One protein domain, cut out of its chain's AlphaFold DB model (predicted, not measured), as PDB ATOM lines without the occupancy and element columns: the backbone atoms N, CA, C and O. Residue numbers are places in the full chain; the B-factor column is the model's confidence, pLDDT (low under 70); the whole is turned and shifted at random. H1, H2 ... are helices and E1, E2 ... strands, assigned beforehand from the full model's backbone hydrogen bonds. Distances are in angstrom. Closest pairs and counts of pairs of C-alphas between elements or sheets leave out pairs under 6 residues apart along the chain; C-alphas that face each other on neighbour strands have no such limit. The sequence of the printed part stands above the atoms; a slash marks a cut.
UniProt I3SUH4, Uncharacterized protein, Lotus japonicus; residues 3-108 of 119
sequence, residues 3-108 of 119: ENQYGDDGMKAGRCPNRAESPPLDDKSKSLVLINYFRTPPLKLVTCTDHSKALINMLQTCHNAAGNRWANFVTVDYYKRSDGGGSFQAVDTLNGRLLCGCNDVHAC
ATOM      1  N   GLU A   3     156.727 143.876 205.270       93.50
ATOM      2  CA  GLU A   3     157.732 142.829 205.060       93.50
ATOM      3  C   GLU A   3     157.119 141.635 204.313       93.50
ATOM      4  O   GLU A   3     155.928 141.330 204.464       93.50
ATOM      5  N   ASN A   4     157.923 140.952 203.496       94.62
ATOM      6  CA  ASN A   4     157.492 139.715 202.846       94.62
ATOM      7  C   ASN A   4     157.617 138.512 203.790       94.62
ATOM      8  O   ASN A   4     158.340 138.540 204.791       94.62
ATOM      9  N   GLN A   5     156.911 137.444 203.435       95.56
ATOM     10  CA  GLN A   5     156.948 136.167 204.129       95.56
ATOM     11  C   GLN A   5     158.382 135.637 204.223       95.56
ATOM     12  O   GLN A   5     159.154 135.746 203.275       95.56
ATOM     13  N   TYR A   6     158.724 135.053 205.366       94.00
ATOM     14  CA  TYR A   6     160.006 134.394 205.597       94.00
ATOM     15  C   TYR A   6     159.947 132.896 205.275       94.00
ATOM     16  O   TYR A   6     158.870 132.331 205.056       94.00
ATOM     17  N   GLY A   7     161.110 132.243 205.310       94.81
ATOM     18  CA  GLY A   7     161.232 130.815 205.050       94.81
ATOM     19  C   GLY A   7     161.054 130.476 203.572       94.81
ATOM     20  O   GLY A   7     161.058 131.346 202.698       94.81
ATOM     21  N   ASP A   8     160.829 129.195 203.292       94.62
ATOM     22  CA  ASP A   8     160.735 128.683 201.917       94.62
ATOM     23  C   ASP A   8     159.594 129.342 201.109       94.62
ATOM     24  O   ASP A   8     159.675 129.473 199.886       94.62
ATOM     25  N   ASP A   9     158.545 129.823 201.786       93.31
ATOM     26  CA  ASP A   9     157.448 130.577 201.168       93.31
ATOM     27  C   ASP A   9     157.863 131.974 200.684       93.31
ATOM     28  O   ASP A   9     157.299 132.472 199.706       93.31
ATOM     29  N   GLY A  10     158.867 132.576 201.324       92.00
ATOM     30  CA  GLY A  10     159.482 133.847 200.938       92.00
ATOM     31  C   GLY A  10     160.459 133.753 199.769       92.00
ATOM     32  O   GLY A  10     160.823 134.771 199.184       92.00
ATOM     33  N   MET A  11     160.874 132.538 199.407       92.81
ATOM     34  CA  MET A  11     161.903 132.281 198.393       92.81
ATOM     35  C   MET A  11     161.332 131.779 197.057       92.81
ATOM     36  O   MET A  11     162.075 131.346 196.173       92.81
ATOM     37  N   LYS A  12     160.007 131.812 196.881       92.75
ATOM     38  CA  LYS A  12     159.346 131.334 195.661       92.75
ATOM     39  C   LYS A  12     159.598 132.289 194.497       92.75
ATOM     40  O   LYS A  12     159.088 133.405 194.481       92.75
ATOM     41  N   ALA A  13     160.322 131.817 193.483       92.00
ATOM     42  CA  ALA A  13     160.614 132.594 192.282       92.00
ATOM     43  C   ALA A  13     159.348 133.247 191.691       92.00
ATOM     44  O   ALA A  13     158.333 132.585 191.465       92.00
ATOM     45  N   GLY A  14     159.414 134.561 191.453       94.12
ATOM     46  CA  GLY A  14     158.316 135.336 190.873       94.12
ATOM     47  C   GLY A  14     157.156 135.643 191.827       94.12
ATOM     48  O   GLY A  14     156.175 136.248 191.399       94.12
ATOM     49  N   ARG A  15     157.239 135.270 193.112       94.94
ATOM     50  CA  ARG A  15     156.236 135.620 194.126       94.94
ATOM     51  C   ARG A  15     156.891 136.257 195.341       94.94
ATOM     52  O   ARG A  15     157.840 135.726 195.894       94.94
ATOM     53  N   CYS A  16     156.322 137.368 195.791       95.56
ATOM     54  CA  CYS A  16     156.711 138.018 197.036       95.56
ATOM     55  C   CYS A  16     155.457 138.213 197.898       95.56
ATOM     56  O   CYS A  16     154.837 139.273 197.843       95.56
ATOM     57  N   PRO A  17     154.987 137.167 198.601       94.44
ATOM     58  CA  PRO A  17     153.822 137.294 199.471       94.44
ATOM     59  C   PRO A  17     154.166 138.156 200.691       94.44
ATOM     60  O   PRO A  17     155.269 138.046 201.227       94.44
ATOM     61  N   ASN A  18     153.238 138.996 201.153       94.50
ATOM     62  CA  ASN A  18     153.381 139.652 202.452       94.50
ATOM     63  C   ASN A  18     153.300 138.614 203.573       94.50
ATOM     64  O   ASN A  18     152.647 137.576 203.442       94.50
ATOM     65  N   ARG A  19     153.938 138.923 204.698       93.50
ATOM     66  CA  ARG A  19     153.709 138.174 205.930       93.50
ATOM     67  C   ARG A  19     152.270 138.409 206.420       93.50
ATOM     68  O   ARG A  19     151.749 139.511 206.255       93.50
ATOM     69  N   ALA A  20     151.638 137.410 207.037       92.31
ATOM     70  CA  ALA A  20     150.232 137.475 207.460       92.31
ATOM     71  C   ALA A  20     149.922 138.644 208.415       92.31
ATOM     72  O   ALA A  20     148.866 139.263 208.326       92.31
ATOM     73  N   GLU A  21     150.853 138.968 209.311       91.56
ATOM     74  CA  GLU A  21     150.737 140.076 210.266       91.56
ATOM     75  C   GLU A  21     151.131 141.434 209.657       91.56
ATOM     76  O   GLU A  21     151.043 142.472 210.318       91.56
ATOM     77  N   SER A  22     151.590 141.440 208.403       91.75
ATOM     78  CA  SER A  22     152.000 142.629 207.670       91.75
ATOM     79  C   SER A  22     150.872 143.134 206.764       91.75
ATOM     80  O   SER A  22     150.191 142.321 206.133       91.75
ATOM     81  N   PRO A  23     150.686 144.461 206.632       93.81
ATOM     82  CA  PRO A  23     149.852 145.028 205.574       93.81
ATOM     83  C   PRO A  23     150.304 144.568 204.172       93.81
ATOM     84  O   PRO A  23     151.424 144.069 204.019       93.81
ATOM     85  N   PRO A  24     149.471 144.767 203.133       94.62
ATOM     86  CA  PRO A  24     149.870 144.512 201.751       94.62
ATOM     87  C   PRO A  24     151.203 145.194 201.405       94.62
ATOM     88  O   PRO A  24     151.463 146.318 201.838       94.62
ATOM     89  N   LEU A  25     152.062 144.529 200.622       93.38
ATOM     90  CA  LEU A  25     153.399 145.056 200.300       93.38
ATOM     91  C   LEU A  25     153.350 146.396 199.554       93.38
ATOM     92  O   LEU A  25     154.278 147.202 199.654       93.38
ATOM     93  N   ASP A  26     152.284 146.649 198.807       94.69
ATOM     94  CA  ASP A  26     152.040 147.877 198.064       94.69
ATOM     95  C   ASP A  26     151.362 148.978 198.898       94.69
ATOM     96  O   ASP A  26     151.147 150.075 198.381       94.69
ATOM     97  N   ASP A  27     151.109 148.763 200.197       95.00
ATOM     98  CA  ASP A  27     150.635 149.811 201.104       95.00
ATOM     99  C   ASP A  27     151.721 150.887 201.288       95.00
ATOM    100  O   ASP A  27     152.694 150.743 202.041       95.00
ATOM    101  N   LYS A  28     151.555 151.998 200.565       92.31
ATOM    102  CA  LYS A  28     152.465 153.151 200.577       92.31
ATOM    103  C   LYS A  28     152.314 154.033 201.817       92.31
ATOM    104  O   LYS A  28     153.165 154.891 202.033       92.31
ATOM    105  N   SER A  29     151.296 153.810 202.656       93.38
ATOM    106  CA  SER A  29     151.143 154.501 203.947       93.38
ATOM    107  C   SER A  29     152.093 153.967 205.024       93.38
ATOM    108  O   SER A  29     152.226 154.556 206.099       93.38
ATOM    109  N   LYS A  30     152.760 152.838 204.753       91.00
ATOM    110  CA  LYS A  30     153.712 152.181 205.648       91.00
ATOM    111  C   LYS A  30     155.100 152.155 205.016       91.00
ATOM    112  O   LYS A  30     155.254 151.965 203.808       91.00
ATOM    113  N   SER A  31     156.128 152.261 205.853       84.69
ATOM    114  CA  SER A  31     157.511 152.048 205.424       84.69
ATOM    115  C   SER A  31     157.720 150.596 204.984       84.69
ATOM    116  O   SER A  31     157.398 149.677 205.745       84.69
ATOM    117  N   LEU A  32     158.278 150.399 203.784       74.94
ATOM    118  CA  LEU A  32     158.785 149.113 203.298       74.94
ATOM    119  C   LEU A  32     160.188 148.909 203.852       74.94
ATOM    120  O   LEU A  32     161.100 149.668 203.527       74.94
ATOM    121  N   VAL A  33     160.344 147.936 204.744       75.31
ATOM    122  CA  VAL A  33     161.574 147.832 205.536       75.31
ATOM    123  C   VAL A  33     162.409 146.632 205.117       75.31
ATOM    124  O   VAL A  33     163.615 146.801 204.962       75.31
ATOM    125  N   LEU A  34     161.805 145.464 204.888       89.75
ATOM    126  CA  LEU A  34     162.552 144.207 204.938       89.75
ATOM    127  C   LEU A  34     162.160 143.217 203.836       89.75
ATOM    128  O   LEU A  34     160.976 142.910 203.688       89.75
ATOM    129  N   ILE A  35     163.162 142.687 203.124       93.88
ATOM    130  CA  ILE A  35     163.038 141.459 202.328       93.88
ATOM    131  C   ILE A  35     163.646 140.278 203.087       93.88
ATOM    132  O   ILE A  35     164.859 140.226 203.267       93.88
ATOM    133  N   ASN A  36     162.813 139.320 203.477       94.69
ATOM    134  CA  ASN A  36     163.182 138.029 204.032       94.69
ATOM    135  C   ASN A  36     163.488 137.029 202.917       94.69
ATOM    136  O   ASN A  36     162.587 136.630 202.178       94.69
ATOM    137  N   TYR A  37     164.755 136.627 202.799       95.06
ATOM    138  CA  TYR A  37     165.205 135.639 201.824       95.06
ATOM    139  C   TYR A  37     166.134 134.611 202.480       95.06
ATOM    140  O   TYR A  37     167.361 134.669 202.397       95.06
ATOM    141  N   PHE A  38     165.522 133.668 203.182       94.31
ATOM    142  CA  PHE A  38     166.197 132.580 203.877       94.31
ATOM    143  C   PHE A  38     165.252 131.390 204.012       94.31
ATOM    144  O   PHE A  38     164.031 131.555 203.958       94.31
ATOM    145  N   ARG A  39     165.816 130.189 204.157       93.25
ATOM    146  CA  ARG A  39     165.032 128.951 204.189       93.25
ATOM    147  C   ARG A  39     164.374 128.765 205.542       93.25
ATOM    148  O   ARG A  39     164.827 129.303 206.546       93.25
ATOM    149  N   THR A  40     163.321 127.955 205.589       94.62
ATOM    150  CA  THR A  40     162.717 127.583 206.878       94.62
ATOM    151  C   THR A  40     163.736 126.838 207.759       94.62
ATOM    152  O   THR A  40     163.946 127.239 208.905       94.62
ATOM    153  N   PRO A  41     164.424 125.794 207.255       94.38
ATOM    154  CA  PRO A  41     165.625 125.273 207.894       94.38
ATOM    155  C   PRO A  41     166.878 126.039 207.418       94.38
ATOM    156  O   PRO A  41     167.181 126.014 206.220       94.38
ATOM    157  N   PRO A  42     167.672 126.642 208.321       91.56
ATOM    158  CA  PRO A  42     168.893 127.342 207.933       91.56
ATOM    159  C   PRO A  42     169.967 126.335 207.497       91.56
ATOM    160  O   PRO A  42     170.585 125.646 208.312       91.56
ATOM    161  N   LEU A  43     170.194 126.223 206.185       91.56
ATOM    162  CA  LEU A  43     171.088 125.227 205.590       91.56
ATOM    163  C   LEU A  43     172.277 125.885 204.882       91.56
ATOM    164  O   LEU A  43     172.220 126.223 203.700       91.56
ATOM    165  N   LYS A  44     173.412 125.970 205.586       90.44
ATOM    166  CA  LYS A  44     174.660 126.575 205.076       90.44
ATOM    167  C   LYS A  44     175.157 125.983 203.749       90.44
ATOM    168  O   LYS A  44     175.824 126.670 202.978       90.44
ATOM    169  N   LEU A  45     174.879 124.699 203.501       90.12
ATOM    170  CA  LEU A  45     175.341 123.964 202.316       90.12
ATOM    171  C   LEU A  45     174.700 124.469 201.016       90.12
ATOM    172  O   LEU A  45     175.363 124.492 199.983       90.12
ATOM    173  N   VAL A  46     173.436 124.895 201.064       90.06
ATOM    174  CA  VAL A  46     172.685 125.349 199.879       90.06
ATOM    175  C   VAL A  46     172.719 126.864 199.702       90.06
ATOM    176  O   VAL A  46     172.359 127.371 198.643       90.06
ATOM    177  N   THR A  47     173.254 127.589 200.685       90.38
ATOM    178  CA  THR A  47     173.282 129.051 200.695       90.38
ATOM    179  C   THR A  47     173.994 129.671 199.493       90.38
ATOM    180  O   THR A  47     173.590 130.732 199.029       90.38
ATOM    181  N   CYS A  48     175.024 129.020 198.939       89.56
ATOM    182  CA  CYS A  48     175.662 129.507 197.711       89.56
ATOM    183  C   CYS A  48     174.705 129.492 196.507       89.56
ATOM    184  O   CYS A  48     174.809 130.345 195.632       89.56
ATOM    185  N   THR A  49     173.775 128.536 196.454       88.81
ATOM    186  CA  THR A  49     172.760 128.479 195.394       88.81
ATOM    187  C   THR A  49     171.693 129.537 195.638       88.81
ATOM    188  O   THR A  49     171.360 130.298 194.731       88.81
ATOM    189  N   ASP A  50     171.210 129.633 196.877       89.44
ATOM    190  CA  ASP A  50     170.148 130.566 197.243       89.44
ATOM    191  C   ASP A  50     170.591 132.023 197.050       89.44
ATOM    192  O   ASP A  50     169.883 132.812 196.428       89.44
ATOM    193  N   HIS A  51     171.792 132.376 197.516       91.88
ATOM    194  CA  HIS A  51     172.330 133.738 197.467       91.88
ATOM    195  C   HIS A  51     173.128 133.988 196.186       91.88
ATOM    196  O   HIS A  51     174.184 134.603 196.249       91.88
ATOM    197  N   SER A  52     172.694 133.452 195.052       89.25
ATOM    198  CA  SER A  52     173.253 133.760 193.727       89.25
ATOM    199  C   SER A  52     172.318 134.740 193.000       89.25
ATOM    200  O   SER A  52     171.627 135.541 193.636       89.25
ATOM    201  N   LYS A  53     172.193 134.627 191.675       92.12
ATOM    202  CA  LYS A  53     171.149 135.294 190.873       92.12
ATOM    203  C   LYS A  53     169.735 135.182 191.453       92.12
ATOM    204  O   LYS A  53     168.938 136.095 191.262       92.12
ATOM    205  N   ALA A  54     169.407 134.090 192.150       92.19
ATOM    206  CA  ALA A  54     168.073 133.887 192.718       92.19
ATOM    207  C   ALA A  54     167.687 134.982 193.735       92.19
ATOM    208  O   ALA A  54     166.583 135.522 193.659       92.19
ATOM    209  N   LEU A  55     168.620 135.385 194.604       95.00
ATOM    210  CA  LEU A  55     168.414 136.478 195.557       95.00
ATOM    211  C   LEU A  55     168.162 137.815 194.841       95.00
ATOM    212  O   LEU A  55     167.197 138.510 195.155       95.00
ATOM    213  N   ILE A  56     168.975 138.155 193.836       95.25
ATOM    214  CA  ILE A  56     168.818 139.401 193.062       95.25
ATOM    215  C   ILE A  56     167.477 139.430 192.315       95.25
ATOM    216  O   ILE A  56     166.769 140.440 192.335       95.25
ATOM    217  N   ASN A  57     167.082 138.306 191.713       95.06
ATOM    218  CA  ASN A  57     165.779 138.167 191.064       95.06
ATOM    219  C   ASN A  57     164.625 138.365 192.057       95.06
ATOM    220  O   ASN A  57     163.593 138.945 191.699       95.06
ATOM    221  N   MET A  58     164.789 137.928 193.310       95.69
ATOM    222  CA  MET A  58     163.781 138.185 194.333       95.69
ATOM    223  C   MET A  58     163.712 139.640 194.772       95.69
ATOM    224  O   MET A  58     162.605 140.136 194.975       95.69
ATOM    225  N   LEU A  59     164.827 140.371 194.818       96.00
ATOM    226  CA  LEU A  59     164.764 141.816 195.053       96.00
ATOM    227  C   LEU A  59     163.891 142.516 193.999       96.00
ATOM    228  O   LEU A  59     163.042 143.332 194.349       96.00
ATOM    229  N   GLN A  60     164.040 142.156 192.719       96.06
ATOM    230  CA  GLN A  60     163.222 142.709 191.629       96.06
ATOM    231  C   GLN A  60     161.753 142.277 191.717       96.06
ATOM    232  O   GLN A  60     160.844 143.085 191.540       96.06
ATOM    233  N   THR A  61     161.509 141.005 192.023       96.75
ATOM    234  CA  THR A  61     160.149 140.480 192.196       96.75
ATOM    235  C   THR A  61     159.424 141.213 193.326       96.75
ATOM    236  O   THR A  61     158.289 141.655 193.156       96.75
ATOM    237  N   CYS A  62     160.090 141.387 194.468       96.06
ATOM    238  CA  CYS A  62     159.535 142.109 195.604       96.06
ATOM    239  C   CYS A  62     159.403 143.611 195.343       96.06
ATOM    240  O   CYS A  62     158.433 144.204 195.800       96.06
ATOM    241  N   HIS A  63     160.303 144.222 194.567       95.75
ATOM    242  CA  HIS A  63     160.159 145.612 194.131       95.75
ATOM    243  C   HIS A  63     158.840 145.846 193.383       95.75
ATOM    244  O   HIS A  63     158.092 146.772 193.707       95.75
ATOM    245  N   ASN A  64     158.526 144.962 192.432       95.75
ATOM    246  CA  ASN A  64     157.277 145.019 191.674       95.75
ATOM    247  C   ASN A  64     156.064 144.802 192.591       95.75
ATOM    248  O   ASN A  64     155.112 145.579 192.554       95.75
ATOM    249  N   ALA A  65     156.122 143.788 193.463       95.56
ATOM    250  CA  ALA A  65     155.050 143.486 194.414       95.56
ATOM    251  C   ALA A  65     154.825 144.604 195.449       95.56
ATOM    252  O   ALA A  65     153.711 144.784 195.929       95.56
ATOM    253  N   ALA A  66     155.861 145.381 195.775       94.88
ATOM    254  CA  ALA A  66     155.797 146.470 196.744       94.88
ATOM    255  C   ALA A  66     155.421 147.835 196.133       94.88
ATOM    256  O   ALA A  66     155.661 148.891 196.735       94.88
ATOM    257  N   GLY A  67     154.839 147.832 194.930       94.44
ATOM    258  CA  GLY A  67     154.374 149.039 194.253       94.44
ATOM    259  C   GLY A  67     155.512 149.924 193.743       94.44
ATOM    260  O   GLY A  67     155.423 151.153 193.860       94.44
ATOM    261  N   ASN A  68     156.558 149.296 193.192       94.75
ATOM    262  CA  ASN A  68     157.780 149.915 192.666       94.75
ATOM    263  C   ASN A  68     158.602 150.640 193.741       94.75
ATOM    264  O   ASN A  68     159.131 151.731 193.522       94.75
ATOM    265  N   ARG A  69     158.715 150.028 194.924       93.56
ATOM    266  CA  ARG A  69     159.536 150.525 196.035       93.56
ATOM    267  C   ARG A  69     160.643 149.532 196.347       93.56
ATOM    268  O   ARG A  69     160.424 148.326 196.315       93.56
ATOM    269  N   TRP A  70     161.839 150.033 196.622       94.75
ATOM    270  CA  TRP A  70     162.957 149.206 197.077       94.75
ATOM    271  C   TRP A  70     162.939 149.118 198.601       94.75
ATOM    272  O   TRP A  70     162.649 150.107 199.275       94.75
ATOM    273  N   ALA A  71     163.193 147.928 199.141       94.56
ATOM    274  CA  ALA A  71     163.300 147.740 200.582       94.56
ATOM    275  C   ALA A  71     164.618 148.316 201.109       94.56
ATOM    276  O   ALA A  71     165.621 148.320 200.402       94.56
ATOM    277  N   ASN A  72     164.618 148.752 202.368       93.50
ATOM    278  CA  ASN A  72     165.823 149.270 203.019       93.50
ATOM    279  C   ASN A  72     166.803 148.159 203.422       93.50
ATOM    280  O   ASN A  72     168.007 148.390 203.473       93.50
ATOM    281  N   PHE A  73     166.294 146.961 203.718       94.44
ATOM    282  CA  PHE A  73     167.089 145.848 204.224       94.44
ATOM    283  C   PHE A  73     166.722 144.533 203.537       94.44
ATOM    284  O   PHE A  73     165.576 144.308 203.140       94.44
ATOM    285  N   VAL A  74     167.702 143.634 203.470       95.25
ATOM    286  CA  VAL A  74     167.542 142.240 203.055       95.25
ATOM    287  C   VAL A  74     168.123 141.328 204.132       95.25
ATOM    288  O   VAL A  74     169.228 141.568 204.620       95.25
ATOM    289  N   THR A  75     167.378 140.303 204.525       94.75
ATOM    290  CA  THR A  75     167.787 139.308 205.522       94.75
ATOM    291  C   THR A  75     168.050 137.972 204.853       94.75
ATOM    292  O   THR A  75     167.311 137.530 203.974       94.75
ATOM    293  N   VAL A  76     169.134 137.337 205.290       95.00
ATOM    294  CA  VAL A  76     169.626 136.057 204.789       95.00
ATOM    295  C   VAL A  76     170.220 135.240 205.943       95.00
ATOM    296  O   VAL A  76     170.717 135.831 206.900       95.00
ATOM    297  N   ASP A  77     170.238 133.905 205.849       92.06
ATOM    298  CA  ASP A  77     170.780 133.043 206.924       92.06
ATOM    299  C   ASP A  77     172.306 133.155 207.081       92.06
ATOM    300  O   ASP A  77     172.843 133.147 208.189       92.06
ATOM    301  N   TYR A  78     173.033 133.226 205.960       92.44
ATOM    302  CA  TYR A  78     174.496 133.281 205.952       92.44
ATOM    303  C   TYR A  78     175.023 134.248 204.892       92.44
ATOM    304  O   TYR A  78     174.730 134.113 203.705       92.44
ATOM    305  N   TYR A  79     175.904 135.164 205.288       91.50
ATOM    306  CA  TYR A  79     176.578 136.057 204.344       91.50
ATOM    307  C   TYR A  79     177.542 135.272 203.443       91.50
ATOM    308  O   TYR A  79     178.527 134.685 203.906       91.50
ATOM    309  N   LYS A  80     177.246 135.235 202.141       90.00
ATOM    310  CA  LYS A  80     177.999 134.478 201.132       90.00
ATOM    311  C   LYS A  80     178.067 135.268 199.830       90.00
ATOM    312  O   LYS A  80     177.078 135.849 199.398       90.00
ATOM    313  N   ARG A  81     179.250 135.254 199.205       90.25
ATOM    314  CA  ARG A  81     179.489 135.846 197.877       90.25
ATOM    315  C   ARG A  81     178.992 134.972 196.730       90.25
ATOM    316  O   ARG A  81     178.799 135.494 195.647       90.25
ATOM    317  N   SER A  82     178.790 133.675 196.962       88.75
ATOM    318  CA  SER A  82     178.200 132.751 195.986       88.75
ATOM    319  C   SER A  82     178.891 132.805 194.615       88.75
ATOM    320  O   SER A  82     180.047 132.407 194.514       88.75
ATOM    321  N   ASP A  83     178.219 133.323 193.588       88.12
ATOM    322  CA  ASP A  83     178.690 133.497 192.209       88.12
ATOM    323  C   ASP A  83     179.614 134.712 191.997       88.12
ATOM    324  O   ASP A  83     179.952 135.041 190.865       88.12
ATOM    325  N   GLY A  84     180.052 135.364 193.076       84.12
ATOM    326  CA  GLY A  84     180.957 136.515 193.044       84.12
ATOM    327  C   GLY A  84     180.344 137.815 193.568       84.12
ATOM    328  O   GLY A  84     181.078 138.785 193.726       84.12
ATOM    329  N   GLY A  85     179.050 137.830 193.908       90.44
ATOM    330  CA  GLY A  85     178.346 138.991 194.467       90.44
ATOM    331  C   GLY A  85     177.440 138.647 195.653       90.44
ATOM    332  O   GLY A  85     177.594 139.199 196.747       90.44
ATOM    333  N   GLY A  86     176.526 137.697 195.465       94.00
ATOM    334  CA  GLY A  86     175.618 137.171 196.484       94.00
ATOM    335  C   GLY A  86     174.989 138.191 197.435       94.00
ATOM    336  O   GLY A  86     174.415 139.186 196.997       94.00
ATOM    337  N   SER A  87     175.065 137.954 198.750       94.75
ATOM    338  CA  SER A  87     174.413 138.831 199.741       94.75
ATOM    339  C   SER A  87     174.971 140.259 199.750       94.75
ATOM    340  O   SER A  87     174.258 141.186 200.110       94.75
ATOM    341  N   PHE A  88     176.233 140.443 199.356       95.44
ATOM    342  CA  PHE A  88     176.861 141.766 199.283       95.44
ATOM    343  C   PHE A  88     176.324 142.543 198.080       95.44
ATOM    344  O   PHE A  88     175.827 143.650 198.245       95.44
ATOM    345  N   GLN A  89     176.279 141.900 196.911       96.19
ATOM    346  CA  GLN A  89     175.672 142.480 195.714       96.19
ATOM    347  C   GLN A  89     174.192 142.820 195.922       96.19
ATOM    348  O   GLN A  89     173.714 143.820 195.395       96.19
ATOM    349  N   ALA A  90     173.456 142.019 196.697       96.38
ATOM    350  CA  ALA A  90     172.069 142.319 197.042       96.38
ATOM    351  C   ALA A  90     171.942 143.658 197.791       96.38
ATOM    352  O   ALA A  90     171.089 144.477 197.448       96.38
ATOM    353  N   VAL A  91     172.820 143.906 198.766       96.06
ATOM    354  CA  VAL A  91     172.878 145.179 199.500       96.06
ATOM    355  C   VAL A  91     173.323 146.323 198.587       96.06
ATOM    356  O   VAL A  91     172.681 147.372 198.579       96.06
ATOM    357  N   ASP A  92     174.354 146.115 197.768       96.56
ATOM    358  CA  ASP A  92     174.840 147.118 196.809       96.56
ATOM    359  C   ASP A  92     173.761 147.501 195.791       96.56
ATOM    360  O   ASP A  92     173.602 148.676 195.458       96.56
ATOM    361  N   THR A  93     172.954 146.529 195.359       96.44
ATOM    362  CA  THR A  93     171.798 146.751 194.484       96.44
ATOM    363  C   THR A  93     170.749 147.611 195.180       96.44
ATOM    364  O   THR A  93     170.302 148.602 194.608       96.44
ATOM    365  N   LEU A  94     170.349 147.272 196.414       96.00
ATOM    366  CA  LEU A  94     169.365 148.065 197.160       96.00
ATOM    367  C   LEU A  94     169.847 149.505 197.366       96.00
ATOM    368  O   LEU A  94     169.099 150.443 197.095       96.00
ATOM    369  N   ASN A  95     171.106 149.685 197.764       95.50
ATOM    370  CA  ASN A  95     171.696 151.005 197.963       95.50
ATOM    371  C   ASN A  95     171.780 151.804 196.659       95.50
ATOM    372  O   ASN A  95     171.373 152.963 196.638       95.50
ATOM    373  N   GLY A  96     172.237 151.196 195.559       94.94
ATOM    374  CA  GLY A  96     172.274 151.851 194.248       94.94
ATOM    375  C   GLY A  96     170.887 152.312 193.811       94.94
ATOM    376  O   GLY A  96     170.701 153.458 193.392       94.94
ATOM    377  N   ARG A  97     169.880 151.459 194.007       94.38
ATOM    378  CA  ARG A  97     168.489 151.761 193.674       94.38
ATOM    379  C   ARG A  97     167.892 152.874 194.528       94.38
ATOM    380  O   ARG A  97     167.190 153.721 193.982       94.38
ATOM    381  N   LEU A  98     168.161 152.877 195.832       92.19
ATOM    382  CA  LEU A  98     167.639 153.870 196.775       92.19
ATOM    383  C   LEU A  98     168.332 155.232 196.652       92.19
ATOM    384  O   LEU A  98     167.664 156.257 196.755       92.19
ATOM    385  N   LEU A  99     169.650 155.253 196.435       91.50
ATOM    386  CA  LEU A  99     170.445 156.486 196.437       91.50
ATOM    387  C   LEU A  99     170.441 157.194 195.084       91.50
ATOM    388  O   LEU A  99     170.300 158.412 195.027       91.50
ATOM    389  N   CYS A 100     170.618 156.444 193.995       92.31
ATOM    390  CA  CYS A 100     170.860 157.028 192.676       92.31
ATOM    391  C   CYS A 100     170.066 156.359 191.542       92.31
ATOM    392  O   CYS A 100     170.146 156.801 190.400       92.31
ATOM    393  N   GLY A 101     169.260 155.331 191.826       92.06
ATOM    394  CA  GLY A 101     168.466 154.592 190.837       92.06
ATOM    395  C   GLY A 101     169.241 153.529 190.042       92.06
ATOM    396  O   GLY A 101     168.636 152.810 189.240       92.06
ATOM    397  N   CYS A 102     170.545 153.386 190.280       93.94
ATOM    398  CA  CYS A 102     171.422 152.457 189.566       93.94
ATOM    399  C   CYS A 102     171.295 151.020 190.082       93.94
ATOM    400  O   CYS A 102     170.789 150.770 191.173       93.94
ATOM    401  N   ASN A 103     171.764 150.054 189.289       93.75
ATOM    402  CA  ASN A 103     171.759 148.637 189.674       93.75
ATOM    403  C   ASN A 103     172.832 148.283 190.712       93.75
ATOM    404  O   ASN A 103     172.807 147.181 191.245       93.75
ATOM    405  N   ASP A 104     173.769 149.193 190.959       94.56
ATOM    406  CA  ASP A 104     174.892 149.020 191.867       94.56
ATOM    407  C   ASP A 104     175.237 150.388 192.465       94.56
ATOM    408  O   ASP A 104     175.262 151.394 191.750       94.56
ATOM    409  N   VAL A 105     175.477 150.439 193.774       94.31
ATOM    410  CA  VAL A 105     175.889 151.659 194.475       94.31
ATOM    411  C   VAL A 105     177.235 152.191 193.982       94.31
ATOM    412  O   VAL A 105     177.441 153.401 193.958       94.31
ATOM    413  N   HIS A 106     178.128 151.317 193.519       94.06
ATOM    414  CA  HIS A 106     179.428 151.713 192.980       94.06
ATOM    415  C   HIS A 106     179.304 152.455 191.641       94.06
ATOM    416  O   HIS A 106     180.242 153.138 191.239       94.06
ATOM    417  N   ALA A 107     178.150 152.354 190.971       93.88
ATOM    418  CA  ALA A 107     177.846 153.115 189.763       93.88
ATOM    419  C   ALA A 107     177.233 154.498 190.054       93.88
ATOM    420  O   ALA A 107     177.003 155.271 189.124       93.88
ATOM    421  N   CYS A 108     176.936 154.831 191.317       92.00
ATOM    422  CA  CYS A 108     176.441 156.159 191.669       92.00
ATOM    423  C   CYS A 108     177.551 157.208 191.497       92.00
ATOM    424  O   CYS A 108     178.627 157.082 192.087       92.00
TER     425      CYS A 108
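This is residues 3 to 108 of the 119 residues of an uncharacterized protein of Lotus japonicus (UniProt I3SUH4). Two longer helices, H3 and H4, are packed over one face of a small, two-stranded parallel sheet, H3 mainly over E1 and H4 over E2, while long loops and the short helices H1 and H2 make much of the rest. The stretch from 12 to 31 loops out beyond the start of E1, and residues 100 to 108 fold back beside H4. The printed part has 106 residues with four named helices and two named strands, in the order H1 E1 H2 H3 E2 H4; the sheet's order is E1, E2. The class is mostly helix, though under half of the residues are in named elements. The whole is compact, with a radius of gyration of the C-alphas of 13.0 A, and flat, spanning 38 by 35 by 18 A.

H1, residues 7 to 11, begins at C-alpha 7 at (161.232, 130.815, 205.050). E1 follows at residues 32 to 36, 11.9 A long. H2 is residues 47 to 50, and H3 is residues 53 to 65, 18.4 A long. E2 is residues 73 to 75. H4, residues 86 to 99, is 20.0 A long and ends at C-alpha 99 at (170.445, 156.486, 196.437).

E1 and E2 are parallel neighbours at 20 degrees; N 35 and O 73 are 2.9 A apart and N 75 and O 35 are 2.8 A apart, both within hydrogen-bond range. E1, H2, H3 and E2 form a strand-helix-strand unit, two parallel neighbour strands with helices between them along the chain, and its crossover is right-handed. The closest C-alphas of E1 and H3, those of Ile 35 and Leu 59, are 7.5 A apart. Those of E2 and H4, Val 74 and Val 91, are 7.1 A apart. H3 and H4 touch, H4 with residues 86 to 90 alone; their closest C-alphas, Ile 56 and Ala 90, are 5.9 A apart. They run the same way at a shallow tilt of 34.6 degrees, only just short of steep. H1 and H3 are close but not clearly touching, with the C-alphas of Met 11 and Met 58 closest at 7.4 A. H2 and H4 are likewise close but not clearly touching, with Cys 48 and Gly 86 closest at 7.8 A between C-alphas. H2 and H3 meet only through their link. In H3 and H4 every O i to N i+4 pair is within hydrogen-bond range; H1 has 0 of 1, with 2 of 2 O i to N i+3 pairs within range, and H2 is too short for an O i to N i+4 pair.

The two C-alphas farthest apart, Ser 29 and Leu 45, are 39.0 A apart. The printed part has no cut. The link from H1 to E1, 20 residues, is long, and that from H2 to H3 is tight. The mean pLDDT of the printed part is 93.0, and no printed residue is under 70.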